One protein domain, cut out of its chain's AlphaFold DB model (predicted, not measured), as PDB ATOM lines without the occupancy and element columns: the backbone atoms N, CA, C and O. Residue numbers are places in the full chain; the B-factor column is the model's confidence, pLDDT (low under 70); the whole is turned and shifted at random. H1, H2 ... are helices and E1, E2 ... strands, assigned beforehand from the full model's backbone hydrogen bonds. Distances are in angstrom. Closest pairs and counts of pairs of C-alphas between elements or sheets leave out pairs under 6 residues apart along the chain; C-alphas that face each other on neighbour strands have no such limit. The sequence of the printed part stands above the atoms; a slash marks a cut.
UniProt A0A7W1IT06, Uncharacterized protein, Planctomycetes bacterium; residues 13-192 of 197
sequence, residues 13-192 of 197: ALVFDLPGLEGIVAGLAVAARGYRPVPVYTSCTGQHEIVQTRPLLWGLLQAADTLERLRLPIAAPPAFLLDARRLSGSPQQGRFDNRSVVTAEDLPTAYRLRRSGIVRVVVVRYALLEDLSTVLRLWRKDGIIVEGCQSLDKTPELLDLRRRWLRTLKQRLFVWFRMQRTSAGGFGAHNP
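What this domain is: This is residues 13 to 192 of the 197 residues of an uncharacterized protein of Planctomycetes bacterium (UniProt A0A7W1IT06). A twisted sheet of five parallel strands forms the core, with H1 packed along one face and H4 along the opposite face; H2 lies beside H1, and H3 meets the last part of H4. Beyond the sheet, the long links 40 to 53 and 84 to 109 reach out to one end, where residues 189 to 190 of the tail pair with 96 to 97, while H5 lies off the sheet near the start of H4. The printed part has 180 residues with five named helices and five named strands, in the order E1 H1 E2 H2 E3 H3 E4 H4 E5 H5. The sheet's order is E2 E3 E1 E4 E5, and the class is mixed, helices and strands, with under half of the residues in named elements. The whole is compact, with a radius of gyration of the C-alphas of 16.8 A and spans of 47 by 41 by 31 A.

How they stand to each other: E1, residues 13 to 18, is an inner strand of the sheet, which is twisted, its C-alphas lying up to 4.0 A off the best plane. E1 is parallel to E3, residues 78 to 83, at 15 degrees, with N 16 and O 80 2.8 A apart, and to E4, residues 120 to 125, at 11 degrees, with N 15 and O 122 2.9 A apart. The edge strand E2, residues 36 to 39, is parallel to E3, with N 38 and O 79 2.8 A apart; the edge strand E5, residues 145 to 149, is parallel to E4, with N 123 and O 147 2.8 A apart. H1, residues 21 to 31, is on the sheet at a height of 8.0 A, over E3 and along the strands, at 2 degrees to E3 on the local plane; the closest C-alphas of the two are those of Gly 23 and Leu 81, 5.8 A apart. H2, residues 54 to 69, touches H1 at a shallow tilt of 12 degrees, the same way, closest at the C-alphas of Leu 21 and Leu 56, 5.9 A; it only grazes the sheet with residues 56 to 67. H4, residues 130 to 141, is on the opposite face from H1 at a height of 9.7 A, along the strands at 14 degrees to E4 on the local plane. H3, residues 110 to 115, only grazes the sheet with residues 113 to 114; it only just touches residues 138 to 140 of H4, with 3 pairs of C-alphas within 8 A, the closest being Ala 110 and Trp 139 at 4.9 A. H5, residues 168 to 178, is not on the sheet and is close to H4 but not clearly touching it, the C-alphas of Glu 130 and Thr 168 being 7.9 A apart. E2, H2, E3 and E4, H4, E5 are strand-helix-strand units, two parallel neighbour strands with a helix between them in the chain; the first crossover is left-handed and the second right-handed. E1, H1, E2, with E3 between the strands, and E3, H3, E4, with E1 between them, are split units, both right-handed. Each O i to N i+4 pair is within hydrogen-bond range in H1, H3, H4 and H5, and 9 of 12 are in H2.

Where its parts are: E1 begins at C-alpha 13, (-25.730, -18.803, -45.382), and measures 15.8 A. H1 measures 15.1 A, H2 24.2 A, E3 16.2 A, E4 16.3 A and H4 16.1 A. E5 ends at C-alpha 149, (-21.666, -12.700, -33.439). H5 measures 15.4 A and ends at C-alpha 178, (-11.884, -42.473, -28.168).

The domain as a whole: The C-alphas of Gly 117 and Pro 192, the two farthest apart, are 48.1 A apart. The printed part has no cut. The long links are E2 to H2, E3 to H3 and E5 to H5. Mean pLDDT of the printed part is 85.8, and residues 163 to 192 are under 70.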
ATOM      1  N   ALA A  13     -25.326 -17.691 -46.233       98.44
ATOM      2  CA  ALA A  13     -25.730 -18.803 -45.382       98.44
ATOM      3  C   ALA A  13     -25.548 -18.452 -43.904       98.44
ATOM      4  O   ALA A  13     -24.736 -17.600 -43.535       98.44
ATOM      5  N   LEU A  14     -26.287 -19.145 -43.045       98.44
ATOM      6  CA  LEU A  14     -26.202 -18.979 -41.597       98.44
ATOM      7  C   LEU A  14     -25.702 -20.264 -40.948       98.44
ATOM      8  O   LEU A  14     -25.975 -21.366 -41.422       98.44
ATOM      9  N   VAL A  15     -25.002 -20.113 -39.832       98.56
ATOM     10  CA  VAL A  15     -24.585 -21.211 -38.964       98.56
ATOM     11  C   VAL A  15     -24.957 -20.842 -37.536       98.56
ATOM     12  O   VAL A  15     -24.422 -19.884 -36.984       98.56
ATOM     13  N   PHE A  16     -25.857 -21.603 -36.927       98.19
ATOM     14  CA  PHE A  16     -26.229 -21.465 -35.523       98.19
ATOM     15  C   PHE A  16     -25.554 -22.578 -34.731       98.19
ATOM     16  O   PHE A  16     -26.002 -23.719 -34.772       98.19
ATOM     17  N   ASP A  17     -24.479 -22.248 -34.019       97.75
ATOM     18  CA  ASP A  17     -23.824 -23.141 -33.062       97.75
ATOM     19  C   ASP A  17     -24.298 -22.768 -31.650       97.75
ATOM     20  O   ASP A  17     -23.618 -22.058 -30.900       97.75
ATOM     21  N   LEU A  18     -25.535 -23.169 -31.334       96.94
ATOM     22  CA  LEU A  18     -26.271 -22.783 -30.126       96.94
ATOM     23  C   LEU A  18     -26.687 -24.028 -29.326       96.94
ATOM     24  O   LEU A  18     -26.886 -25.098 -29.904       96.94
ATOM     25  N   PRO A  19     -26.796 -23.941 -27.992       95.69
ATOM     26  CA  PRO A  19     -27.077 -25.106 -27.169       95.69
ATOM     27  C   PRO A  19     -28.538 -25.554 -27.291       95.69
ATOM     28  O   PRO A  19     -29.476 -24.791 -27.063       95.69
ATOM     29  N   GLY A  20     -28.734 -26.842 -27.570       92.94
ATOM     30  CA  GLY A  20     -30.043 -27.491 -27.478       92.94
ATOM     31  C   GLY A  20     -31.130 -26.824 -28.325       92.94
ATOM     32  O   GLY A  20     -30.971 -26.643 -29.530       92.94
ATOM     33  N   LEU A  21     -32.259 -26.488 -27.691       96.00
ATOM     34  CA  LEU A  21     -33.437 -25.948 -28.380       96.00
ATOM     35  C   LEU A  21     -33.246 -24.519 -28.900       96.00
ATOM     36  O   LEU A  21     -33.977 -24.111 -29.800       96.00
ATOM     37  N   GLU A  22     -32.263 -23.770 -28.393       95.94
ATOM     38  CA  GLU A  22     -32.008 -22.396 -28.845       95.94
ATOM     39  C   GLU A  22     -31.704 -22.342 -30.346       95.94
ATOM     40  O   GLU A  22     -32.216 -21.473 -31.050       95.94
ATOM     41  N   GLY A  23     -30.943 -23.314 -30.862       96.00
ATOM     42  CA  GLY A  23     -30.655 -23.420 -32.293       96.00
ATOM     43  C   GLY A  23     -31.907 -23.675 -33.136       96.00
ATOM     44  O   GLY A  23     -32.059 -23.083 -34.202       96.00
ATOM     45  N   ILE A  24     -32.845 -24.486 -32.638       96.56
ATOM     46  CA  ILE A  24     -34.117 -24.772 -33.322       96.56
ATOM     47  C   ILE A  24     -34.997 -23.522 -33.353       96.56
ATOM     48  O   ILE A  24     -35.531 -23.169 -34.404       96.56
ATOM     49  N   VAL A  25     -35.110 -22.816 -32.225       96.12
ATOM     50  CA  VAL A  25     -35.876 -21.565 -32.133       96.12
ATOM     51  C   VAL A  25     -35.288 -20.500 -33.063       96.12
ATOM     52  O   VAL A  25     -36.034 -19.853 -33.800       96.12
ATOM     53  N   ALA A  26     -33.961 -20.349 -33.090       96.00
ATOM     54  CA  ALA A  26     -33.277 -19.453 -34.019       96.00
ATOM     55  C   ALA A  26     -33.534 -19.851 -35.483       96.00
ATOM     56  O   ALA A  26     -33.856 -18.995 -36.308       96.00
ATOM     57  N   GLY A  27     -33.475 -21.152 -35.786       96.62
ATOM     58  CA  GLY A  27     -33.798 -21.717 -37.093       96.62
ATOM     59  C   GLY A  27     -35.210 -21.358 -37.557       96.62
ATOM     60  O   GLY A  27     -35.384 -20.848 -38.660       96.62
ATOM     61  N   LEU A  28     -36.221 -21.546 -36.706       96.62
ATOM     62  CA  LEU A  28     -37.602 -21.156 -37.011       96.62
ATOM     63  C   LEU A  28     -37.743 -19.642 -37.219       96.62
ATOM     64  O   LEU A  28     -38.453 -19.204 -38.126       96.62
ATOM     65  N   ALA A  29     -37.038 -18.836 -36.423       95.31
ATOM     66  CA  ALA A  29     -37.064 -17.383 -36.554       95.31
ATOM     67  C   ALA A  29     -36.503 -16.905 -37.906       95.31
ATOM     68  O   ALA A  29     -37.075 -15.998 -38.512       95.31
ATOM     69  N   VAL A  30     -35.422 -17.516 -38.407       96.38
ATOM     70  CA  VAL A  30     -34.886 -17.186 -39.742       96.38
ATOM     71  C   VAL A  30     -35.664 -17.844 -40.874       96.38
ATOM     72  O   VAL A  30     -35.730 -17.280 -41.967       96.38
ATOM     73  N   ALA A  31     -36.320 -18.979 -40.619       96.94
ATOM     74  CA  ALA A  31     -37.234 -19.594 -41.574       96.94
ATOM     75  C   ALA A  31     -38.396 -18.665 -41.913       96.94
ATOM     76  O   ALA A  31     -38.695 -18.449 -43.083       96.94
ATOM     77  N   ALA A  32     -38.972 -18.004 -40.906       94.88
ATOM     78  CA  ALA A  32     -39.991 -16.978 -41.118       94.88
ATOM     79  C   ALA A  32     -39.496 -15.784 -41.967       94.88
ATOM     80  O   ALA A  32     -40.306 -14.997 -42.448       94.88
ATOM     81  N   ARG A  33     -38.178 -15.648 -42.171       94.38
ATOM     82  CA  ARG A  33     -37.551 -14.639 -43.039       94.38
ATOM     83  C   ARG A  33     -37.011 -15.208 -44.354       94.38
ATOM     84  O   ARG A  33     -36.314 -14.496 -45.064       94.38
ATOM     85  N   GLY A  34     -37.323 -16.462 -44.687       96.06
ATOM     86  CA  GLY A  34     -36.991 -17.081 -45.973       96.06
ATOM     87  C   GLY A  34     -35.658 -17.833 -46.030       96.06
ATOM     88  O   GLY A  34     -35.218 -18.181 -47.122       96.06
ATOM     89  N   TYR A  35     -35.022 -18.111 -44.890       97.62
ATOM     90  CA  TYR A  35     -33.893 -19.046 -44.814       97.62
ATOM     91  C   TYR A  35     -34.395 -20.481 -44.637       97.62
ATOM     92  O   TYR A  35     -35.483 -20.708 -44.120       97.62
ATOM     93  N   ARG A  36     -33.607 -21.478 -45.035       97.44
ATOM     94  CA  ARG A  36     -33.943 -22.895 -44.855       97.44
ATOM     95  C   ARG A  36     -33.136 -23.497 -43.712       97.44
ATOM     96  O   ARG A  36     -31.942 -23.717 -43.898       97.44
ATOM     97  N   PRO A  37     -33.749 -23.810 -42.558       97.75
ATOM     98  CA  PRO A  37     -33.050 -24.531 -41.505       97.75
ATOM     99  C   PRO A  37     -32.599 -25.907 -41.985       97.75
ATOM    100  O   PRO A  37     -33.377 -26.656 -42.574       97.75
ATOM    101  N   VAL A  38     -31.336 -26.227 -41.725       97.31
ATOM    102  CA  VAL A  38     -30.714 -27.515 -42.030       97.31
ATOM    103  C   VAL A  38     -30.166 -28.070 -40.716       97.31
ATOM    104  O   VAL A  38     -29.108 -27.626 -40.268       97.31
ATOM    105  N   PRO A  39     -30.889 -28.987 -40.053       96.38
ATOM    106  CA  PRO A  39     -30.418 -29.612 -38.824       96.38
ATOM    107  C   PRO A  39     -29.140 -30.427 -39.072       96.38
ATOM    108  O   PRO A  39     -29.137 -31.338 -39.894       96.38
ATOM    109  N   VAL A  40     -28.069 -30.116 -38.343       96.00
ATOM    110  CA  VAL A  40     -26.787 -30.844 -38.324       96.00
ATOM    111  C   VAL A  40     -26.526 -31.288 -36.882       96.00
ATOM    112  O   VAL A  40     -25.600 -30.847 -36.199       96.00
ATOM    113  N   TYR A  41     -27.431 -32.129 -36.388       93.19
ATOM    114  CA  TYR A  41     -27.413 -32.651 -35.026       93.19
ATOM    115  C   TYR A  41     -27.122 -34.147 -35.025       93.19
ATOM    116  O   TYR A  41     -27.573 -34.876 -35.906       93.19
ATOM    117  N   THR A  42     -26.429 -34.620 -33.989       87.62
ATOM    118  CA  THR A  42     -26.356 -36.060 -33.731       87.62
ATOM    119  C   THR A  42     -27.720 -36.576 -33.272       87.62
ATOM    120  O   THR A  42     -28.345 -36.008 -32.375       87.62
ATOM    121  N   SER A  43     -28.176 -37.665 -33.886       83.31
ATOM    122  CA  SER A  43     -29.362 -38.424 -33.477       83.31
ATOM    123  C   SER A  43     -29.004 -39.668 -32.657       83.31
ATOM    124  O   SER A  43     -29.865 -40.504 -32.392       83.31
ATOM    125  N   CYS A  44     -27.737 -39.812 -32.249       85.50
ATOM    126  CA  CYS A  44     -27.282 -40.957 -31.468       85.50
ATOM    127  C   CYS A  44     -27.819 -40.867 -30.034       85.50
ATOM    128  O   CYS A  44     -27.316 -40.089 -29.218       85.50
ATOM    129  N   THR A  45     -28.825 -41.689 -29.731       85.56
ATOM    130  CA  THR A  45     -29.449 -41.758 -28.404       85.56
ATOM    131  C   THR A  45     -29.042 -43.009 -27.630       85.56
ATOM    132  O   THR A  45     -28.792 -44.053 -28.229       85.56
ATOM    133  N   GLY A  46     -29.072 -42.944 -26.301       85.25
ATOM    134  CA  GLY A  46     -28.798 -44.082 -25.422       85.25
ATOM    135  C   GLY A  46     -29.339 -43.889 -24.006       85.25
ATOM    136  O   GLY A  46     -30.017 -42.907 -23.703       85.25
ATOM    137  N   GLN A  47     -29.064 -44.841 -23.115       84.62
ATOM    138  CA  GLN A  47     -29.333 -44.646 -21.689       84.62
ATOM    139  C   GLN A  47     -28.266 -43.726 -21.077       84.62
ATOM    140  O   GLN A  47     -27.083 -43.830 -21.398       84.62
ATOM    141  N   HIS A  48     -28.688 -42.811 -20.198       87.12
ATOM    142  CA  HIS A  48     -27.799 -41.892 -19.473       87.12
ATOM    143  C   HIS A  48     -26.798 -41.125 -20.365       87.12
ATOM    144  O   HIS A  48     -25.621 -40.992 -20.019       87.12
ATOM    145  N   GLU A  49     -27.269 -40.613 -21.507       91.00
ATOM    146  CA  GLU A  49     -26.471 -39.865 -22.491       91.00
ATOM    147  C   GLU A  49     -25.603 -38.776 -21.855       91.00
ATOM    148  O   GLU A  49     -26.052 -38.046 -20.964       91.00
ATOM    149  N   ILE A  50     -24.369 -38.632 -22.340       91.69
ATOM    150  CA  ILE A  50     -23.488 -37.525 -21.951       91.69
ATOM    151  C   ILE A  50     -24.057 -36.190 -22.438       91.69
ATOM    152  O   ILE A  50     -24.137 -35.240 -21.657       91.69
ATOM    153  N   VAL A  51     -24.500 -36.135 -23.694       92.56
ATOM    154  CA  VAL A  51     -25.166 -34.979 -24.296       92.56
ATOM    155  C   VAL A  51     -26.647 -35.301 -24.430       92.56
ATOM    156  O   VAL A  51     -27.015 -36.233 -25.127       92.56
ATOM    157  N   GLN A  52     -27.522 -34.538 -23.778       90.88
ATOM    158  CA  GLN A  52     -28.963 -34.805 -23.842       90.88
ATOM    159  C   GLN A  52     -29.534 -34.432 -25.220       90.88
ATOM    160  O   GLN A  52     -29.763 -33.250 -25.508       90.88
ATOM    161  N   THR A  53     -29.789 -35.445 -26.050       90.31
ATOM    162  CA  THR A  53     -30.284 -35.283 -27.432       90.31
ATOM    163  C   THR A  53     -31.796 -35.454 -27.552       90.31
ATOM    164  O   THR A  53     -32.413 -34.849 -28.424       90.31
ATOM    165  N   ARG A  54     -32.438 -36.192 -26.637       91.44
ATOM    166  CA  ARG A  54     -33.896 -36.420 -26.669       91.44
ATOM    167  C   ARG A  54     -34.744 -35.142 -26.730       91.44
ATOM    168  O   ARG A  54     -35.628 -35.095 -27.583       91.44
ATOM    169  N   PRO A  55     -34.506 -34.099 -25.904       92.12
ATOM    170  CA  PRO A  55     -35.279 -32.859 -26.016       92.12
ATOM    171  C   PRO A  55     -35.122 -32.204 -27.389       92.12
ATOM    172  O   PRO A  55     -36.076 -31.658 -27.930       92.12
ATOM    173  N   LEU A  56     -33.928 -32.303 -27.973       92.56
ATOM    174  CA  LEU A  56     -33.613 -31.744 -29.278       92.56
ATOM    175  C   LEU A  56     -34.345 -32.484 -30.408       92.56
ATOM    176  O   LEU A  56     -34.927 -31.831 -31.269       92.56
ATOM    177  N   LEU A  57     -34.410 -33.818 -30.363       92.56
ATOM    178  CA  LEU A  57     -35.204 -34.613 -31.311       92.56
ATOM    179  C   LEU A  57     -36.695 -34.257 -31.247       92.56
ATOM    180  O   LEU A  57     -37.324 -34.053 -32.282       92.56
ATOM    181  N   TRP A  58     -37.249 -34.107 -30.041       93.06
ATOM    182  CA  TRP A  58     -38.630 -33.647 -29.865       93.06
ATOM    183  C   TRP A  58     -38.854 -32.233 -30.406       93.06
ATOM    184  O   TRP A  58     -39.853 -31.987 -31.078       93.06
ATOM    185  N   GLY A  59     -37.912 -31.319 -30.164       94.75
ATOM    186  CA  GLY A  59     -37.960 -29.968 -30.719       94.75
ATOM    187  C   GLY A  59     -37.959 -29.957 -32.249       94.75
ATOM    188  O   GLY A  59     -38.701 -29.185 -32.848       94.75
ATOM    189  N   LEU A  60     -37.178 -30.835 -32.890       94.56
ATOM    190  CA  LEU A  60     -37.151 -30.962 -34.351       94.56
ATOM    191  C   LEU A  60     -38.485 -31.464 -34.906       94.56
ATOM    192  O   LEU A  60     -38.962 -30.918 -35.898       94.56
ATOM    193  N   LEU A  61     -39.096 -32.458 -34.254       93.50
ATOM    194  CA  LEU A  61     -40.414 -32.966 -34.642       93.50
ATOM    195  C   LEU A  61     -41.477 -31.862 -34.574       93.50
ATOM    196  O   LEU A  61     -42.207 -31.660 -35.534       93.50
ATOM    197  N   GLN A  62     -41.507 -31.084 -33.490       92.44
ATOM    198  CA  GLN A  62     -42.451 -29.965 -33.355       92.44
ATOM    199  C   GLN A  62     -42.171 -28.825 -34.349       92.44
ATOM    200  O   GLN A  62     -43.087 -28.152 -34.831       92.44
ATOM    201  N   ALA A  63     -40.898 -28.585 -34.670       94.88
ATOM    202  CA  ALA A  63     -40.504 -27.575 -35.644       94.88
ATOM    203  C   ALA A  63     -40.912 -27.953 -37.077       94.88
ATOM    204  O   ALA A  63     -41.181 -27.050 -37.871       94.88
ATOM    205  N   ALA A  64     -40.990 -29.248 -37.405       93.25
ATOM    206  CA  ALA A  64     -41.325 -29.732 -38.744       93.25
ATOM    207  C   ALA A  64     -42.690 -29.211 -39.223       93.25
ATOM    208  O   ALA A  64     -42.755 -28.583 -40.280       93.25
ATOM    209  N   ASP A  65     -43.734 -29.338 -38.398       90.56
ATOM    210  CA  ASP A  65     -45.084 -28.841 -38.714       90.56
ATOM    211  C   ASP A  65     -45.098 -27.327 -38.965       90.56
ATOM    212  O   ASP A  65     -45.842 -26.801 -39.796       90.56
ATOM    213  N   THR A  66     -44.271 -26.591 -38.221       92.00
ATOM    214  CA  THR A  66     -44.150 -25.141 -38.383       92.00
ATOM    215  C   THR A  66     -43.431 -24.790 -39.682       92.00
ATOM    216  O   THR A  66     -43.877 -23.894 -40.395       92.00
ATOM    217  N   LEU A  67     -42.356 -25.505 -40.021       92.94
ATOM    218  CA  LEU A  67     -41.602 -25.294 -41.257       92.94
ATOM    219  C   LEU A  67     -42.421 -25.622 -42.505       92.94
ATOM    220  O   LEU A  67     -42.323 -24.896 -43.495       92.94
ATOM    221  N   GLU A  68     -43.247 -26.666 -42.459       92.38
ATOM    222  CA  GLU A  68     -44.116 -27.049 -43.575       92.38
ATOM    223  C   GLU A  68     -45.085 -25.917 -43.947       92.38
ATOM    224  O   GLU A  68     -45.233 -25.565 -45.122       92.38
ATOM    225  N   ARG A  69     -45.668 -25.253 -42.941       94.31
ATOM    226  CA  ARG A  69     -46.584 -24.120 -43.142       94.31
ATOM    227  C   ARG A  69     -45.919 -22.888 -43.756       94.31
ATOM    228  O   ARG A  69     -46.606 -22.103 -44.406       94.31
ATOM    229  N   LEU A  70     -44.607 -22.713 -43.589       94.25
ATOM    230  CA  LEU A  70     -43.876 -21.548 -44.104       94.25
ATOM    231  C   LEU A  70     -43.603 -21.602 -45.615       94.25
ATOM    232  O   LEU A  70     -43.223 -20.579 -46.180       94.25
ATOM    233  N   ARG A  71     -43.793 -22.757 -46.277       90.81
ATOM    234  CA  ARG A  71     -43.644 -22.928 -47.741       90.81
ATOM    235  C   ARG A  71     -42.376 -22.270 -48.307       90.81
ATOM    236  O   ARG A  71     -42.422 -21.487 -49.254       90.81
ATOM    237  N   LEU A  72     -41.229 -22.586 -47.706       93.81
ATOM    238  CA  LEU A  72     -39.948 -21.974 -48.062       93.81
ATOM    239  C   LEU A  72     -39.577 -22.216 -49.538       93.81
ATOM    240  O   LEU A  72     -39.646 -23.368 -49.990       93.81
ATOM    241  N   PRO A  73     -39.078 -21.195 -50.262       91.94
ATOM    242  CA  PRO A  73     -38.600 -21.355 -51.631       91.94
ATOM    243  C   PRO A  73     -37.537 -22.450 -51.749       91.94
ATOM    244  O   PRO A  73     -36.694 -22.611 -50.861       91.94
ATOM    245  N   ILE A  74     -37.519 -23.181 -52.866       90.44
ATOM    246  CA  ILE A  74     -36.487 -24.200 -53.139       90.44
ATOM    247  C   ILE A  74     -35.068 -23.602 -53.061       90.44
ATOM    248  O   ILE A  74     -34.152 -24.248 -52.563       90.44
ATOM    249  N   ALA A  75     -34.922 -22.338 -53.471       92.00
ATOM    250  CA  ALA A  75     -33.671 -21.584 -53.475       92.00
ATOM    251  C   ALA A  75     -33.363 -20.863 -52.147       92.00
ATOM    252  O   ALA A  75     -32.418 -20.081 -52.091       92.00
ATOM    253  N   ALA A  76     -34.152 -21.084 -51.089       96.44
ATOM    254  CA  ALA A  76     -33.901 -20.485 -49.781       96.44
ATOM    255  C   ALA A  76     -32.485 -20.853 -49.282       96.44
ATOM    256  O   ALA A  76     -32.163 -22.047 -49.221       96.44
ATOM    257  N   PRO A  77     -31.645 -19.866 -48.914       97.94
ATOM    258  CA  PRO A  77     -30.289 -20.125 -48.459       97.94
ATOM    259  C   PRO A  77     -30.294 -20.908 -47.139       97.94
ATOM    260  O   PRO A  77     -31.209 -20.750 -46.320       97.94
ATOM    261  N   PRO A  78     -29.286 -21.761 -46.906       98.25
ATOM    262  CA  PRO A  78     -29.271 -22.645 -45.757       98.25
ATOM    263  C   PRO A  78     -28.944 -21.896 -44.461       98.25
ATOM    264  O   PRO A  78     -28.096 -21.002 -44.415       98.25
ATOM    265  N   ALA A  79     -29.588 -22.336 -43.388       98.25
ATOM    266  CA  ALA A  79     -29.282 -22.011 -42.007       98.25
ATOM    267  C   ALA A  79     -28.927 -23.308 -41.270       98.25
ATOM    268  O   ALA A  79     -29.809 -24.036 -40.819       98.25
ATOM    269  N   PHE A  80     -27.638 -23.628 -41.186       98.56
ATOM    270  CA  PHE A  80     -27.156 -24.850 -40.545       98.56
ATOM    271  C   PHE A  80     -27.307 -24.747 -39.028       98.56
ATOM    272  O   PHE A  80     -26.836 -23.780 -38.428       98.56
ATOM    273  N   LEU A  81     -27.959 -25.732 -38.411       98.25
ATOM    274  CA  LEU A  81     -28.209 -25.758 -36.971       98.25
ATOM    275  C   LEU A  81     -27.336 -26.825 -36.314       98.25
ATOM    276  O   LEU A  81     -27.479 -28.003 -36.625       98.25
ATOM    277  N   LEU A  82     -26.453 -26.423 -35.406       97.75
ATOM    278  CA  LEU A  82     -25.541 -27.303 -34.678       97.75
ATOM    279  C   LEU A  82     -25.762 -27.156 -33.175       97.75
ATOM    280  O   LEU A  82     -26.159 -26.092 -32.701       97.75
ATOM    281  N   ASP A  83     -25.506 -28.227 -32.420       96.88
ATOM    282  CA  ASP A  83     -25.594 -28.178 -30.958       96.88
ATOM    283  C   ASP A  83     -24.226 -27.812 -30.381       96.88
ATOM    284  O   ASP A  83     -23.274 -28.598 -30.463       96.88
ATOM    285  N   ALA A  84     -24.135 -26.645 -29.744       96.75
ATOM    286  CA  ALA A  84     -22.920 -26.195 -29.059       96.75
ATOM    287  C   ALA A  84     -22.504 -27.129 -27.908       96.75
ATOM    288  O   ALA A  84     -21.363 -27.099 -27.448       96.75
ATOM    289  N   ARG A  85     -23.414 -27.990 -27.436       95.62
ATOM    290  CA  ARG A  85     -23.156 -28.965 -26.370       95.62
ATOM    291  C   ARG A  85     -22.540 -30.267 -26.880       95.62
ATOM    292  O   ARG A  85     -22.213 -31.123 -26.066       95.62
ATOM    293  N   ARG A  86     -22.358 -30.444 -28.196       94.56
ATOM    294  CA  ARG A  86     -21.909 -31.715 -28.807       94.56
ATOM    295  C   ARG A  86     -20.557 -32.231 -28.299       94.56
ATOM    296  O   ARG A  86     -20.318 -33.434 -28.335       94.56
ATOM    297  N   LEU A  87     -19.693 -31.340 -27.808       92.44
ATOM    298  CA  LEU A  87     -18.395 -31.678 -27.203       92.44
ATOM    299  C   LEU A  87     -18.395 -31.578 -25.670       92.44
ATOM    300  O   LEU A  87     -17.348 -31.767 -25.049       92.44
ATOM    301  N   SER A  88     -19.533 -31.259 -25.057       89.81
ATOM    302  CA  SER A  88     -19.648 -31.075 -23.613       89.81
ATOM    303  C   SER A  88     -19.545 -32.398 -22.865       89.81
ATOM    304  O   SER A  88     -19.969 -33.448 -23.342       89.81
ATOM    305  N   GLY A  89     -19.020 -32.326 -21.644       88.25
ATOM    306  CA  GLY A  89     -18.856 -33.485 -20.776       88.25
ATOM    307  C   GLY A  89     -17.637 -34.348 -21.110       88.25
ATOM    308  O   GLY A  89     -16.947 -34.193 -22.122       88.25
ATOM    309  N   SER A  90     -17.359 -35.278 -20.206       84.94
ATOM    310  CA  SER A  90     -16.294 -36.269 -20.318       84.94
ATOM    311  C   SER A  90     -16.897 -37.673 -20.349       84.94
ATOM    312  O   SER A  90     -17.966 -37.876 -19.769       84.94
ATOM    313  N   PRO A  91     -16.241 -38.657 -20.991       84.38
ATOM    314  CA  PRO A  91     -16.700 -40.040 -20.935       84.38
ATOM    315  C   PRO A  91     -16.690 -40.538 -19.506       84.38
ATOM    316  O   PRO A  91     -15.702 -40.366 -18.790       84.38
ATOM    317  N   GLN A  92     -17.796 -41.153 -19.124       80.25
ATOM    318  CA  GLN A  92     -18.040 -41.690 -17.797       80.25
ATOM    319  C   GLN A  92     -18.518 -43.133 -17.950       80.25
ATOM    320  O   GLN A  92     -19.246 -43.454 -18.894       80.25
ATOM    321  N   GLN A  93     -18.092 -44.001 -17.035       81.62
ATOM    322  CA  GLN A  93     -18.558 -45.388 -16.994       81.62
ATOM    323  C   GLN A  93     -20.081 -45.429 -16.792       81.62
ATOM    324  O   GLN A  93     -20.635 -44.574 -16.101       81.62
ATOM    325  N   GLY A  94     -20.758 -46.387 -17.429       84.44
ATOM    326  CA  GLY A  94     -22.218 -46.531 -17.345       84.44
ATOM    327  C   GLY A  94     -23.034 -45.444 -18.064       84.44
ATOM    328  O   GLY A  94     -24.261 -45.497 -18.048       84.44
ATOM    329  N   ARG A  95     -22.385 -44.468 -18.718       86.56
ATOM    330  CA  ARG A  95     -23.043 -43.450 -19.551       86.56
ATOM    331  C   ARG A  95     -22.765 -43.677 -21.027       86.56
ATOM    332  O   ARG A  95     -21.647 -44.029 -21.409       86.56
ATOM    333  N   PHE A  96     -23.774 -43.421 -21.855       88.31
ATOM    334  CA  PHE A  96     -23.649 -43.486 -23.306       88.31
ATOM    335  C   PHE A  96     -22.922 -42.250 -23.847       88.31
ATOM    336  O   PHE A  96     -23.392 -41.119 -23.677       88.31
ATOM    337  N   ASP A  97     -21.773 -42.458 -24.495       88.19
ATOM    338  CA  ASP A  97     -21.015 -41.373 -25.120       88.19
ATOM    339  C   ASP A  97     -21.557 -41.081 -26.520       88.19
ATOM    340  O   ASP A  97     -21.204 -41.734 -27.500       88.19
ATOM    341  N   ASN A  98     -22.435 -40.081 -26.591       92.19
ATOM    342  CA  ASN A  98     -22.997 -39.543 -27.827       92.19
ATOM    343  C   ASN A  98     -22.440 -38.164 -28.192       92.19
ATOM    344  O   ASN A  98     -23.053 -37.420 -28.965       92.19
ATOM    345  N   ARG A  99     -21.279 -37.799 -27.640       92.81
ATOM    346  CA  ARG A  99     -20.569 -36.603 -28.091       92.81
ATOM    347  C   ARG A  99     -20.188 -36.772 -29.558       92.81
ATOM    348  O   ARG A  99     -19.859 -37.865 -30.012       92.81
ATOM    349  N   SER A 100     -20.227 -35.678 -30.302       92.12
ATOM    350  CA  SER A 100     -19.992 -35.673 -31.746       92.12
ATOM    351  C   SER A 100     -19.117 -34.498 -32.149       92.12
ATOM    352  O   SER A 100     -19.035 -33.490 -31.448       92.12
ATOM    353  N   VAL A 101     -18.428 -34.655 -33.274       92.75
ATOM    354  CA  VAL A 101     -17.591 -33.626 -33.892       92.75
ATOM    355  C   VAL A 101     -18.203 -33.248 -35.228       92.75
ATOM    356  O   VAL A 101     -18.740 -34.107 -35.919       92.75
ATOM    357  N   VAL A 102     -18.087 -31.977 -35.593       92.44
ATOM    358  CA  VAL A 102     -18.462 -31.501 -36.926       92.44
ATOM    359  C   VAL A 102     -17.240 -31.538 -37.826       92.44
ATOM    360  O   VAL A 102     -16.174 -31.015 -37.492       92.44
ATOM    361  N   THR A 103     -17.401 -32.154 -38.983       89.56
ATOM    362  CA  THR A 103     -16.371 -32.344 -39.993       89.56
ATOM    363  C   THR A 103     -16.735 -31.612 -41.282       89.56
ATOM    364  O   THR A 103     -17.822 -31.059 -41.438       89.56
ATOM    365  N   ALA A 104     -15.801 -31.591 -42.234       87.69
ATOM    366  CA  ALA A 104     -16.049 -31.017 -43.554       87.69
ATOM    367  C   ALA A 104     -17.019 -31.855 -44.409       87.69
ATOM    368  O   ALA A 104     -17.422 -31.390 -45.470       87.69
ATOM    369  N   GLU A 105     -17.367 -33.071 -43.976       89.44
ATOM    370  CA  GLU A 105     -18.318 -33.950 -44.666       89.44
ATOM    371  C   GLU A 105     -19.764 -33.677 -44.227       89.44
ATOM    372  O   GLU A 105     -20.690 -33.871 -45.011       89.44
ATOM    373  N   ASP A 106     -19.955 -33.141 -43.016       92.06
ATOM    374  CA  ASP A 106     -21.276 -32.825 -42.450       92.06
ATOM    375  C   ASP A 106     -21.885 -31.534 -43.023       92.06
ATOM    376  O   ASP A 106     -23.076 -31.260 -42.868       92.06
ATOM    377  N   LEU A 107     -21.063 -30.706 -43.673       96.62
ATOM    378  CA  LEU A 107     -21.438 -29.402 -44.212       96.62
ATOM    379  C   LEU A 107     -21.013 -29.283 -45.686       96.62
ATOM    380  O   LEU A 107     -20.014 -29.874 -46.094       96.62
ATOM    381  N   PRO A 108     -21.715 -28.490 -46.520       96.81
ATOM    382  CA  PRO A 108     -21.311 -28.284 -47.906       96.81
ATOM    383  C   PRO A 108     -19.896 -27.712 -48.028       96.81
ATOM    384  O   PRO A 108     -19.478 -26.849 -47.255       96.81
ATOM    385  N   THR A 109     -19.168 -28.131 -49.061       96.56
ATOM    386  CA  THR A 109     -17.873 -27.524 -49.386       96.56
ATOM    387  C   THR A 109     -18.042 -26.063 -49.812       96.56
ATOM    388  O   THR A 109     -19.090 -25.662 -50.320       96.56
ATOM    389  N   ALA A 110     -16.979 -25.263 -49.686       96.81
ATOM    390  CA  ALA A 110     -16.972 -23.867 -50.139       96.81
ATOM    391  C   ALA A 110     -17.314 -23.733 -51.631       96.81
ATOM    392  O   ALA A 110     -18.015 -22.813 -52.044       96.81
ATOM    393  N   TYR A 111     -16.836 -24.679 -52.446       96.94
ATOM    394  CA  TYR A 111     -17.197 -24.775 -53.858       96.94
ATOM    395  C   TYR A 111     -18.709 -24.952 -54.043       96.94
ATOM    396  O   TYR A 111     -19.315 -24.247 -54.847       96.94
ATOM    397  N   ARG A 112     -19.334 -25.853 -53.272       97.00
ATOM    398  CA  ARG A 112     -20.778 -26.101 -53.351       97.00
ATOM    399  C   ARG A 112     -21.589 -24.882 -52.913       97.00
ATOM    400  O   ARG A 112     -22.543 -24.550 -53.605       97.00
ATOM    401  N   LEU A 113     -21.175 -24.198 -51.843       97.56
ATOM    402  CA  LEU A 113     -21.793 -22.944 -51.391       97.56
ATOM    403  C   LEU A 113     -21.724 -21.855 -52.474       97.56
ATOM    404  O   LEU A 113     -22.754 -21.302 -52.859       97.56
ATOM    405  N   ARG A 114     -20.541 -21.602 -53.044       97.50
ATOM    406  CA  ARG A 114     -20.378 -20.586 -54.100       97.50
ATOM    407  C   ARG A 114     -21.155 -20.916 -55.364       97.50
ATOM    408  O   ARG A 114     -21.738 -20.024 -55.971       97.50
ATOM    409  N   ARG A 115     -21.219 -22.194 -55.748       96.69
ATOM    410  CA  ARG A 115     -22.018 -22.638 -56.900       96.69
ATOM    411  C   ARG A 115     -23.519 -22.405 -56.696       96.69
ATOM    412  O   ARG A 115     -24.225 -22.216 -57.678       96.69
ATOM    413  N   SER A 116     -23.995 -22.381 -55.451       95.19
ATOM    414  CA  SER A 116     -25.360 -21.959 -55.106       95.19
ATOM    415  C   SER A 116     -25.496 -20.450 -54.852       95.19
ATOM    416  O   SER A 116     -26.493 -20.025 -54.283       95.19
ATOM    417  N   GLY A 117     -24.504 -19.639 -55.234       96.94
ATOM    418  CA  GLY A 117     -24.522 -18.182 -55.067       96.94
ATOM    419  C   GLY A 117     -24.159 -17.690 -53.664       96.94
ATOM    420  O   GLY A 117     -24.199 -16.491 -53.420       96.94
ATOM    421  N   ILE A 118     -23.779 -18.583 -52.745       98.25
ATOM    422  CA  ILE A 118     -23.431 -18.220 -51.369       98.25
ATOM    423  C   ILE A 118     -21.956 -17.830 -51.311       98.25
ATOM    424  O   ILE A 118     -21.074 -18.659 -51.544       98.25
ATOM    425  N   VAL A 119     -21.685 -16.577 -50.960       98.19
ATOM    426  CA  VAL A 119     -20.326 -16.023 -50.828       98.19
ATOM    427  C   VAL A 119     -20.000 -15.602 -49.397       98.19
ATOM    428  O   VAL A 119     -18.835 -15.378 -49.069       98.19
ATOM    429  N   ARG A 120     -21.015 -15.532 -48.529       98.31
ATOM    430  CA  ARG A 120     -20.900 -15.115 -47.130       98.31
ATOM    431  C   ARG A 120     -21.555 -16.130 -46.199       98.31
ATOM    432  O   ARG A 120     -22.582 -16.726 -46.519       98.31
ATOM    433  N   VAL A 121     -20.965 -16.300 -45.022       98.50
ATOM    434  CA  VAL A 121     -21.508 -17.085 -43.915       98.50
ATOM    435  C   VAL A 121     -21.485 -16.247 -42.643       98.50
ATOM    436  O   VAL A 121     -20.428 -15.749 -42.255       98.50
ATOM    437  N   VAL A 122     -22.624 -16.171 -41.955       98.19
ATOM    438  CA  VAL A 122     -22.722 -15.596 -40.607       98.19
ATOM    439  C   VAL A 122     -22.852 -16.716 -39.579       98.19
ATOM    440  O   VAL A 122     -23.766 -17.536 -39.656       98.19
ATOM    441  N   VAL A 123     -21.950 -16.739 -38.599       98.12
ATOM    442  CA  VAL A 123     -21.928 -17.736 -37.522       98.12
ATOM    443  C   VAL A 123     -22.395 -17.111 -36.207       98.12
ATOM    444  O   VAL A 123     -21.737 -16.224 -35.662       98.12
ATOM    445  N   VAL A 124     -23.487 -17.618 -35.646       97.44
ATOM    446  CA  VAL A 124     -23.996 -17.237 -34.323       97.44
ATOM    447  C   VAL A 124     -23.621 -18.319 -33.318       97.44
ATOM    448  O   VAL A 124     -23.939 -19.488 -33.517       97.44
ATOM    449  N   ARG A 125     -22.894 -17.936 -32.266       96.19
ATOM    450  CA  ARG A 125     -22.246 -18.868 -31.329       96.19
ATOM    451  C   ARG A 125     -21.838 -18.183 -30.034       96.19
ATOM    452  O   ARG A 125     -21.268 -17.098 -30.109       96.19
ATOM    453  N   TYR A 126     -21.979 -18.837 -28.882       94.06
ATOM    454  CA  TYR A 126     -21.415 -18.324 -27.619       94.06
ATOM    455  C   TYR A 126     -19.892 -18.491 -27.551       94.06
ATOM    456  O   TYR A 126     -19.170 -17.580 -27.150       94.06
ATOM    457  N   ALA A 127     -19.393 -19.644 -27.998       92.12
ATOM    458  CA  ALA A 127     -17.972 -19.946 -28.089       92.12
ATOM    459  C   ALA A 127     -17.677 -20.637 -29.420       92.12
ATOM    460  O   ALA A 127     -18.471 -21.439 -29.902       92.12
ATOM    461  N   LEU A 128     -16.516 -20.344 -30.007       92.88
ATOM    462  CA  LEU A 128     -16.079 -21.034 -31.215       92.88
ATOM    463  C   LEU A 128     -15.401 -22.358 -30.846       92.88
ATOM    464  O   LEU A 128     -14.282 -22.373 -30.319       92.88
ATOM    465  N   LEU A 129     -16.076 -23.460 -31.155       93.00
ATOM    466  CA  LEU A 129     -15.534 -24.806 -31.015       93.00
ATOM    467  C   LEU A 129     -14.523 -25.104 -32.135       93.00
ATOM    468  O   LEU A 129     -14.637 -24.620 -33.263       93.00
ATOM    469  N   GLU A 130     -13.478 -25.869 -31.811       90.31
ATOM    470  CA  GLU A 130     -12.345 -26.088 -32.727       90.31
ATOM    471  C   GLU A 130     -12.718 -26.972 -33.933       90.31
ATOM    472  O   GLU A 130     -12.161 -26.797 -35.019       90.31
ATOM    473  N   ASP A 131     -13.695 -27.867 -33.770       93.81
ATOM    474  CA  ASP A 131     -14.220 -28.693 -34.860       93.81
ATOM    475  C   ASP A 131     -14.881 -27.821 -35.944       93.81
ATOM    476  O   ASP A 131     -14.440 -27.812 -37.095       93.81
ATOM    477  N   LEU A 132     -15.811 -26.946 -35.550       96.12
ATOM    478  CA  LEU A 132     -16.439 -25.975 -36.439       96.12
ATOM    479  C   LEU A 132     -15.414 -24.975 -36.989       96.12
ATOM    480  O   LEU A 132     -15.419 -24.679 -38.182       96.12
ATOM    481  N   SER A 133     -14.472 -24.497 -36.165       95.38
ATOM    482  CA  SER A 133     -13.394 -23.603 -36.618       95.38
ATOM    483  C   SER A 133     -12.598 -24.202 -37.781       95.38
ATOM    484  O   SER A 133     -12.204 -23.478 -38.695       95.38
ATOM    485  N   THR A 134     -12.384 -25.519 -37.787       93.06
ATOM    486  CA  THR A 134     -11.683 -26.206 -38.876       93.06
ATOM    487  C   THR A 134     -12.458 -26.129 -40.189       93.06
ATOM    488  O   THR A 134     -11.861 -25.779 -41.209       93.06
ATOM    489  N   VAL A 135     -13.773 -26.357 -40.167       95.69
ATOM    490  CA  VAL A 135     -14.635 -26.223 -41.355       95.69
ATOM    491  C   VAL A 135     -14.670 -24.775 -41.847       95.69
ATOM    492  O   VAL A 135     -14.419 -24.509 -43.022       95.69
ATOM    493  N   LEU A 136     -14.870 -23.813 -40.942       97.50
ATOM    494  CA  LEU A 136     -14.924 -22.388 -41.288       97.50
ATOM    495  C   LEU A 136     -13.610 -21.878 -41.902       97.50
ATOM    496  O   LEU A 136     -13.619 -21.036 -42.801       97.50
ATOM    497  N   ARG A 137     -12.458 -22.397 -41.457       95.69
ATOM    498  CA  ARG A 137     -11.160 -22.080 -42.073       95.69
ATOM    499  C   ARG A 137     -11.070 -22.583 -43.510       95.69
ATOM    500  O   ARG A 137     -10.484 -21.876 -44.323       95.69
ATOM    501  N   LEU A 138     -11.610 -23.766 -43.812       95.06
ATOM    502  CA  LEU A 138     -11.654 -24.291 -45.180       95.06
ATOM    503  C   LEU A 138     -12.535 -23.406 -46.062       95.06
ATOM    504  O   LEU A 138     -12.094 -22.986 -47.126       95.06
ATOM    505  N   TRP A 139     -13.720 -23.027 -45.579       97.69
ATOM    506  CA  TRP A 139     -14.596 -22.091 -46.285       97.69
ATOM    507  C   TRP A 139     -13.914 -20.768 -46.604       97.69
ATOM    508  O   TRP A 139     -13.917 -20.333 -47.753       97.69
ATOM    509  N   ARG A 140     -13.269 -20.158 -45.611       96.94
ATOM    510  CA  ARG A 140     -12.580 -18.885 -45.811       96.94
ATOM    511  C   ARG A 140     -11.355 -18.994 -46.712       96.94
ATOM    512  O   ARG A 140     -11.119 -18.096 -47.512       96.94
ATOM    513  N   LYS A 141     -10.586 -20.083 -46.602       95.75
ATOM    514  CA  LYS A 141      -9.461 -20.359 -47.510       95.75
ATOM    515  C   LYS A 141      -9.932 -20.397 -48.967       95.75
ATOM    516  O   LYS A 141      -9.227 -19.907 -49.841       95.75
ATOM    517  N   ASP A 142     -11.135 -20.911 -49.193       95.62
ATOM    518  CA  ASP A 142     -11.716 -21.100 -50.520       95.62
ATOM    519  C   ASP A 142     -12.692 -19.970 -50.917       95.62
ATOM    520  O   ASP A 142     -13.532 -20.149 -51.803       95.62
ATOM    521  N   GLY A 143     -12.564 -18.794 -50.290       95.94
ATOM    522  CA  GLY A 143     -13.194 -17.550 -50.742       95.94
ATOM    523  C   GLY A 143     -14.572 -17.231 -50.157       95.94
ATOM    524  O   GLY A 143     -15.244 -16.354 -50.690       95.94
ATOM    525  N   ILE A 144     -15.007 -17.907 -49.091       98.38
ATOM    526  CA  ILE A 144     -16.209 -17.516 -48.336       98.38
ATOM    527  C   ILE A 144     -15.848 -16.462 -47.283       98.38
ATOM    528  O   ILE A 144     -14.938 -16.659 -46.475       98.38
ATOM    529  N   ILE A 145     -16.597 -15.365 -47.235       98.38
ATOM    530  CA  ILE A 145     -16.509 -14.391 -46.142       98.38
ATOM    531  C   ILE A 145     -17.158 -15.015 -44.905       98.38
ATOM    532  O   ILE A 145     -18.324 -15.394 -44.952       98.38
ATOM    533  N   VAL A 146     -16.410 -15.144 -43.807       98.38
ATOM    534  CA  VAL A 146     -16.927 -15.712 -42.552       98.38
ATOM    535  C   VAL A 146     -16.988 -14.626 -41.489       98.38
ATOM    536  O   VAL A 146     -15.955 -14.130 -41.037       98.38
ATOM    537  N   GLU A 147     -18.202 -14.307 -41.070       97.88
ATOM    538  CA  GLU A 147     -18.512 -13.366 -39.999       97.88
ATOM    539  C   GLU A 147     -19.114 -14.116 -38.810       97.88
ATOM    540  O   GLU A 147     -19.554 -15.262 -38.927       97.88
ATOM    541  N   GLY A 148     -19.162 -13.493 -37.637       96.12
ATOM    542  CA  GLY A 148     -19.948 -14.054 -36.551       96.12
ATOM    543  C   GLY A 148     -20.178 -13.138 -35.366       96.12
ATOM    544  O   GLY A 148     -19.388 -12.245 -35.073       96.12
ATOM    545  N   CYS A 149     -21.239 -13.433 -34.624       94.50
ATOM    546  CA  CYS A 149     -21.666 -12.700 -33.439       94.50
ATOM    547  C   CYS A 149     -21.995 -13.649 -32.277       94.50
ATOM    548  O   CYS A 149     -22.269 -14.841 -32.454       94.50
ATOM    549  N   GLN A 150     -21.842 -13.145 -31.051       91.38
ATOM    550  CA  GLN A 150     -22.026 -13.954 -29.837       91.38
ATOM    551  C   GLN A 150     -23.483 -14.120 -29.418       91.38
ATOM    552  O   GLN A 150     -23.782 -14.866 -28.494       91.38
ATOM    553  N   SER A 151     -24.371 -13.393 -30.078       86.31
ATOM    554  CA  SER A 151     -25.786 -13.372 -29.784       86.31
ATOM    555  C   SER A 151     -26.532 -12.834 -30.997       86.31
ATOM    556  O   SER A 151     -25.969 -12.130 -31.834       86.31
ATOM    557  N   LEU A 152     -27.805 -13.189 -31.073       81.69
ATOM    558  CA  LEU A 152     -28.718 -12.893 -32.171       81.69
ATOM    559  C   LEU A 152     -29.095 -11.403 -32.274       81.69
ATOM    560  O   LEU A 152     -29.632 -10.980 -33.289       81.69
ATOM    561  N   ASP A 153     -28.784 -10.591 -31.274       85.38
ATOM    562  CA  ASP A 153     -28.976  -9.136 -31.252       85.38
ATOM    563  C   ASP A 153     -27.728  -8.347 -31.686       85.38
ATOM    564  O   ASP A 153     -27.825  -7.157 -31.977       85.38
ATOM    565  N   LYS A 154     -26.561  -8.996 -31.775       88.12
ATOM    566  CA  LYS A 154     -25.295  -8.339 -32.117       88.12
ATOM    567  C   LYS A 154     -25.005  -8.406 -33.611       88.12
ATOM    568  O   LYS A 154     -25.114  -9.471 -34.219       88.12
ATOM    569  N   THR A 155     -24.548  -7.290 -34.172       91.44
ATOM    570  CA  THR A 155     -24.063  -7.228 -35.554       91.44
ATOM    571  C   THR A 155     -22.873  -8.180 -35.744       91.44
ATOM    572  O   THR A 155     -21.957  -8.179 -34.917       91.44
ATOM    573  N   PRO A 156     -22.876  -9.021 -36.791       95.50
ATOM    574  CA  PRO A 156     -21.743  -9.869 -37.132       95.50
ATOM    575  C   PRO A 156     -20.514  -9.055 -37.533       95.50
ATOM    576  O   PRO A 156     -20.616  -8.058 -38.240       95.50
ATOM    577  N   GLU A 157     -19.345  -9.531 -37.120       96.12
ATOM    578  CA  GLU A 157     -18.046  -8.992 -37.526       96.12
ATOM    579  C   GLU A 157     -17.203 -10.101 -38.157       96.12
ATOM    580  O   GLU A 157     -17.455 -11.288 -37.921       96.12
ATOM    581  N   LEU A 158     -16.175  -9.734 -38.930       96.50
ATOM    582  CA  LEU A 158     -15.250 -10.702 -39.519       96.50
ATOM    583  C   LEU A 158     -14.662 -11.625 -38.448       96.50
ATOM    584  O   LEU A 158     -14.076 -11.190 -37.456       96.50
ATOM    585  N   LEU A 159     -14.802 -12.931 -38.666       94.00
ATOM    586  CA  LEU A 159     -14.437 -13.919 -37.668       94.00
ATOM    587  C   LEU A 159     -12.921 -14.138 -37.633       94.00
ATOM    588  O   LEU A 159     -12.327 -14.634 -38.601       94.00
ATOM    589  N   ASP A 160     -12.292 -13.863 -36.486       90.50
ATOM    590  CA  ASP A 160     -10.919 -14.312 -36.262       90.50
ATOM    591  C   ASP A 160     -10.890 -15.840 -36.106       90.50
ATOM    592  O   ASP A 160     -11.462 -16.441 -35.199       90.50
ATOM    593  N   LEU A 161     -10.194 -16.473 -37.038       87.94
ATOM    594  CA  LEU A 161     -10.058 -17.923 -37.176       87.94
ATOM    595  C   LEU A 161      -8.566 -18.281 -37.336       87.94
ATOM    596  O   LEU A 161      -8.230 -19.292 -37.965       87.94
ATOM    597  N   ARG A 162      -7.650 -17.428 -36.847       77.19
ATOM    598  CA  ARG A 162      -6.210 -17.723 -36.787       77.19
ATOM    599  C   ARG A 162      -5.976 -19.046 -36.045       77.19
ATOM    600  O   ARG A 162      -6.635 -19.358 -35.053       77.19
ATOM    601  N   ARG A 163      -5.043 -19.860 -36.551       62.53
ATOM    602  CA  ARG A 163      -4.737 -21.183 -35.984       62.53
ATOM    603  C   ARG A 163      -4.165 -21.045 -34.572       62.53
ATOM    604  O   ARG A 163      -3.102 -20.463 -34.390       62.53
ATOM    605  N   ARG A 164      -4.801 -21.691 -33.591       58.66
ATOM    606  CA  ARG A 164      -4.195 -21.968 -32.281       58.66
ATOM    607  C   ARG A 164      -3.592 -23.378 -32.305       58.66
ATOM    608  O   ARG A 164      -4.213 -24.344 -31.878       58.66
ATOM    609  N   TRP A 165      -2.378 -23.473 -32.845       47.91
ATOM    610  CA  TRP A 165      -1.536 -24.672 -33.019       47.91
ATOM    611  C   TRP A 165      -1.576 -25.732 -31.895       47.91
ATOM    612  O   TRP A 165      -1.509 -26.925 -32.182       47.91
ATOM    613  N   LEU A 166      -1.776 -25.338 -30.634       51.59
ATOM    614  CA  LEU A 166      -1.807 -26.247 -29.480       51.59
ATOM    615  C   LEU A 166      -3.080 -27.126 -29.364       51.59
ATOM    616  O   LEU A 166      -3.089 -28.075 -28.582       51.59
ATOM    617  N   ARG A 167      -4.161 -26.856 -30.117       49.88
ATOM    618  CA  ARG A 167      -5.453 -27.581 -29.993       49.88
ATOM    619  C   ARG A 167      -5.669 -28.705 -31.016       49.88
ATOM    620  O   ARG A 167      -6.346 -29.687 -30.714       49.88
ATOM    621  N   THR A 168      -5.047 -28.615 -32.189       47.94
ATOM    622  CA  THR A 168      -5.262 -29.526 -33.332       47.94
ATOM    623  C   THR A 168      -4.721 -30.946 -33.136       47.94
ATOM    624  O   THR A 168      -5.318 -31.904 -33.626       47.94
ATOM    625  N   LEU A 169      -3.621 -31.114 -32.393       48.56
ATOM    626  CA  LEU A 169      -3.045 -32.436 -32.101       48.56
ATOM    627  C   LEU A 169      -3.951 -33.267 -31.181       48.56
ATOM    628  O   LEU A 169      -4.111 -34.467 -31.388       48.56
ATOM    629  N   LYS A 170      -4.625 -32.619 -30.222       49.09
ATOM    630  CA  LYS A 170      -5.531 -33.288 -29.278       49.09
ATOM    631  C   LYS A 170      -6.809 -33.796 -29.946       49.09
ATOM    632  O   LYS A 170      -7.278 -34.862 -29.575       49.09
ATOM    633  N   GLN A 171      -7.353 -33.088 -30.937       50.53
ATOM    634  CA  GLN A 171      -8.576 -33.516 -31.630       50.53
ATOM    635  C   GLN A 171      -8.348 -34.655 -32.625       50.53
ATOM    636  O   GLN A 171      -9.147 -35.586 -32.664       50.53
ATOM    637  N   ARG A 172      -7.243 -34.628 -33.385       52.16
ATOM    638  CA  ARG A 172      -6.885 -35.744 -34.276       52.16
ATOM    639  C   ARG A 172      -6.610 -37.024 -33.491       52.16
ATOM    640  O   ARG A 172      -7.097 -38.072 -33.893       52.16
ATOM    641  N   LEU A 173      -5.931 -36.934 -32.342       46.66
ATOM    642  CA  LEU A 173      -5.815 -38.076 -31.431       46.66
ATOM    643  C   LEU A 173      -7.159 -38.455 -30.789       46.66
ATOM    644  O   LEU A 173      -7.422 -39.635 -30.640       46.66
ATOM    645  N   PHE A 174      -8.033 -37.509 -30.438       51.06
ATOM    646  CA  PHE A 174      -9.332 -37.807 -29.816       51.06
ATOM    647  C   PHE A 174     -10.294 -38.571 -30.742       51.06
ATOM    648  O   PHE A 174     -10.909 -39.540 -30.299       51.06
ATOM    649  N   VAL A 175     -10.382 -38.187 -32.022       53.97
ATOM    650  CA  VAL A 175     -11.172 -38.915 -33.036       53.97
ATOM    651  C   VAL A 175     -10.610 -40.326 -33.260       53.97
ATOM    652  O   VAL A 175     -11.375 -41.261 -33.461       53.97
ATOM    653  N   TRP A 176      -9.287 -40.495 -33.167       47.50
ATOM    654  CA  TRP A 176      -8.613 -41.776 -33.407       47.50
ATOM    655  C   TRP A 176      -8.576 -42.710 -32.179       47.50
ATOM    656  O   TRP A 176      -8.633 -43.922 -32.344       47.50
ATOM    657  N   PHE A 177      -8.518 -42.175 -30.951       43.31
ATOM    658  CA  PHE A 177      -8.338 -42.957 -29.713       43.31
ATOM    659  C   PHE A 177      -9.603 -43.149 -28.857       43.31
ATOM    660  O   PHE A 177      -9.565 -43.964 -27.938       43.31
ATOM    661  N   ARG A 178     -10.709 -42.415 -29.076       43.84
ATOM    662  CA  ARG A 178     -11.884 -42.473 -28.168       43.84
ATOM    663  C   ARG A 178     -13.250 -42.681 -28.807       43.84
ATOM    664  O   ARG A 178     -14.215 -42.831 -28.065       43.84
ATOM    665  N   MET A 179     -13.356 -42.748 -30.130       44.41
ATOM    666  CA  MET A 179     -14.599 -43.172 -30.775       44.41
ATOM    667  C   MET A 179     -14.501 -44.665 -31.071       44.41
ATOM    668  O   MET A 179     -13.872 -45.070 -32.048       44.41
ATOM    669  N   GLN A 180     -15.079 -45.496 -30.198       43.84
ATOM    670  CA  GLN A 180     -15.282 -46.908 -30.512       43.84
ATOM    671  C   GLN A 180     -16.154 -46.978 -31.768       43.84
ATOM    672  O   GLN A 180     -17.336 -46.638 -31.743       43.84
ATOM    673  N   ARG A 181     -15.540 -47.361 -32.889       37.16
ATOM    674  CA  ARG A 181     -16.263 -47.693 -34.111       37.16
ATOM    675  C   ARG A 181     -17.136 -48.902 -33.813       37.16
ATOM    676  O   ARG A 181     -16.617 -49.953 -33.441       37.16
ATOM    677  N   THR A 182     -18.445 -48.766 -33.993       43.12
ATOM    678  CA  THR A 182     -19.288 -49.956 -34.132       43.12
ATOM    679  C   THR A 182     -18.895 -50.671 -35.426       43.12
ATOM    680  O   THR A 182     -18.499 -50.033 -36.406       43.12
ATOM    681  N   SER A 183     -18.996 -52.000 -35.455       43.06
ATOM    682  CA  SER A 183     -18.696 -52.825 -36.639       43.06
ATOM    683  C   SER A 183     -19.560 -52.484 -37.867       43.06
ATOM    684  O   SER A 183     -19.230 -52.900 -38.971       43.06
ATOM    685  N   ALA A 184     -20.621 -51.687 -37.689       37.50
ATOM    686  CA  ALA A 184     -21.535 -51.221 -38.731       37.50
ATOM    687  C   ALA A 184     -21.244 -49.792 -39.251       37.50
ATOM    688  O   ALA A 184     -22.034 -49.251 -40.018       37.50
ATOM    689  N   GLY A 185     -20.137 -49.157 -38.846       32.16
ATOM    690  CA  GLY A 185     -19.724 -47.851 -39.385       32.16
ATOM    691  C   GLY A 185     -20.439 -46.626 -38.794       32.16
ATOM    692  O   GLY A 185     -20.216 -45.516 -39.270       32.16
ATOM    693  N   GLY A 186     -21.251 -46.801 -37.745       39.25
ATOM    694  CA  GLY A 186     -21.887 -45.716 -36.988       39.25
ATOM    695  C   GLY A 186     -21.127 -45.324 -35.712       39.25
ATOM    696  O   GLY A 186     -20.343 -46.109 -35.166       39.25
ATOM    697  N   PHE A 187     -21.383 -44.109 -35.217       48.81
ATOM    698  CA  PHE A 187     -20.852 -43.591 -33.950       48.81
ATOM    699  C   PHE A 187     -21.795 -43.903 -32.773       48.81
ATOM    700  O   PHE A 187     -23.012 -43.871 -32.931       48.81
ATOM    701  N   GLY A 188     -21.228 -44.163 -31.589       47.81
ATOM    702  CA  GLY A 188     -21.961 -44.391 -30.336       47.81
ATOM    703  C   GLY A 188     -21.647 -45.752 -29.715       47.81
ATOM    704  O   GLY A 188     -21.828 -46.788 -30.348       47.81
ATOM    705  N   ALA A 189     -21.173 -45.759 -28.469       52.66
ATOM    706  CA  ALA A 189     -20.868 -46.986 -27.735       52.66
ATOM    707  C   ALA A 189     -21.167 -46.831 -26.238       52.66
ATOM    708  O   ALA A 189     -21.077 -45.739 -25.671       52.66
ATOM    709  N   HIS A 190     -21.525 -47.942 -25.591       48.38
ATOM    710  CA  HIS A 190     -21.587 -48.005 -24.133       48.38
ATOM    711  C   HIS A 190     -20.164 -48.130 -23.582       48.38
ATOM    712  O   HIS A 190     -19.425 -49.027 -23.984       48.38
ATOM    713  N   ASN A 191     -19.784 -47.256 -22.647       50.50
ATOM    714  CA  ASN A 191     -18.519 -47.418 -21.933       50.50
ATOM    715  C   ASN A 191     -18.607 -48.683 -21.060       50.50
ATOM    716  O   ASN A 191     -19.507 -48.744 -20.214       50.50
ATOM    717  N   PRO A 192     -17.720 -49.681 -21.244       45.38
ATOM    718  CA  PRO A 192     -17.829 -50.956 -20.547       45.38
ATOM    719  C   PRO A 192     -17.724 -50.781 -19.028       45.38
ATOM    720  O   PRO A 192     -16.952 -49.957 -18.530       45.38
TER     721      PRO A 192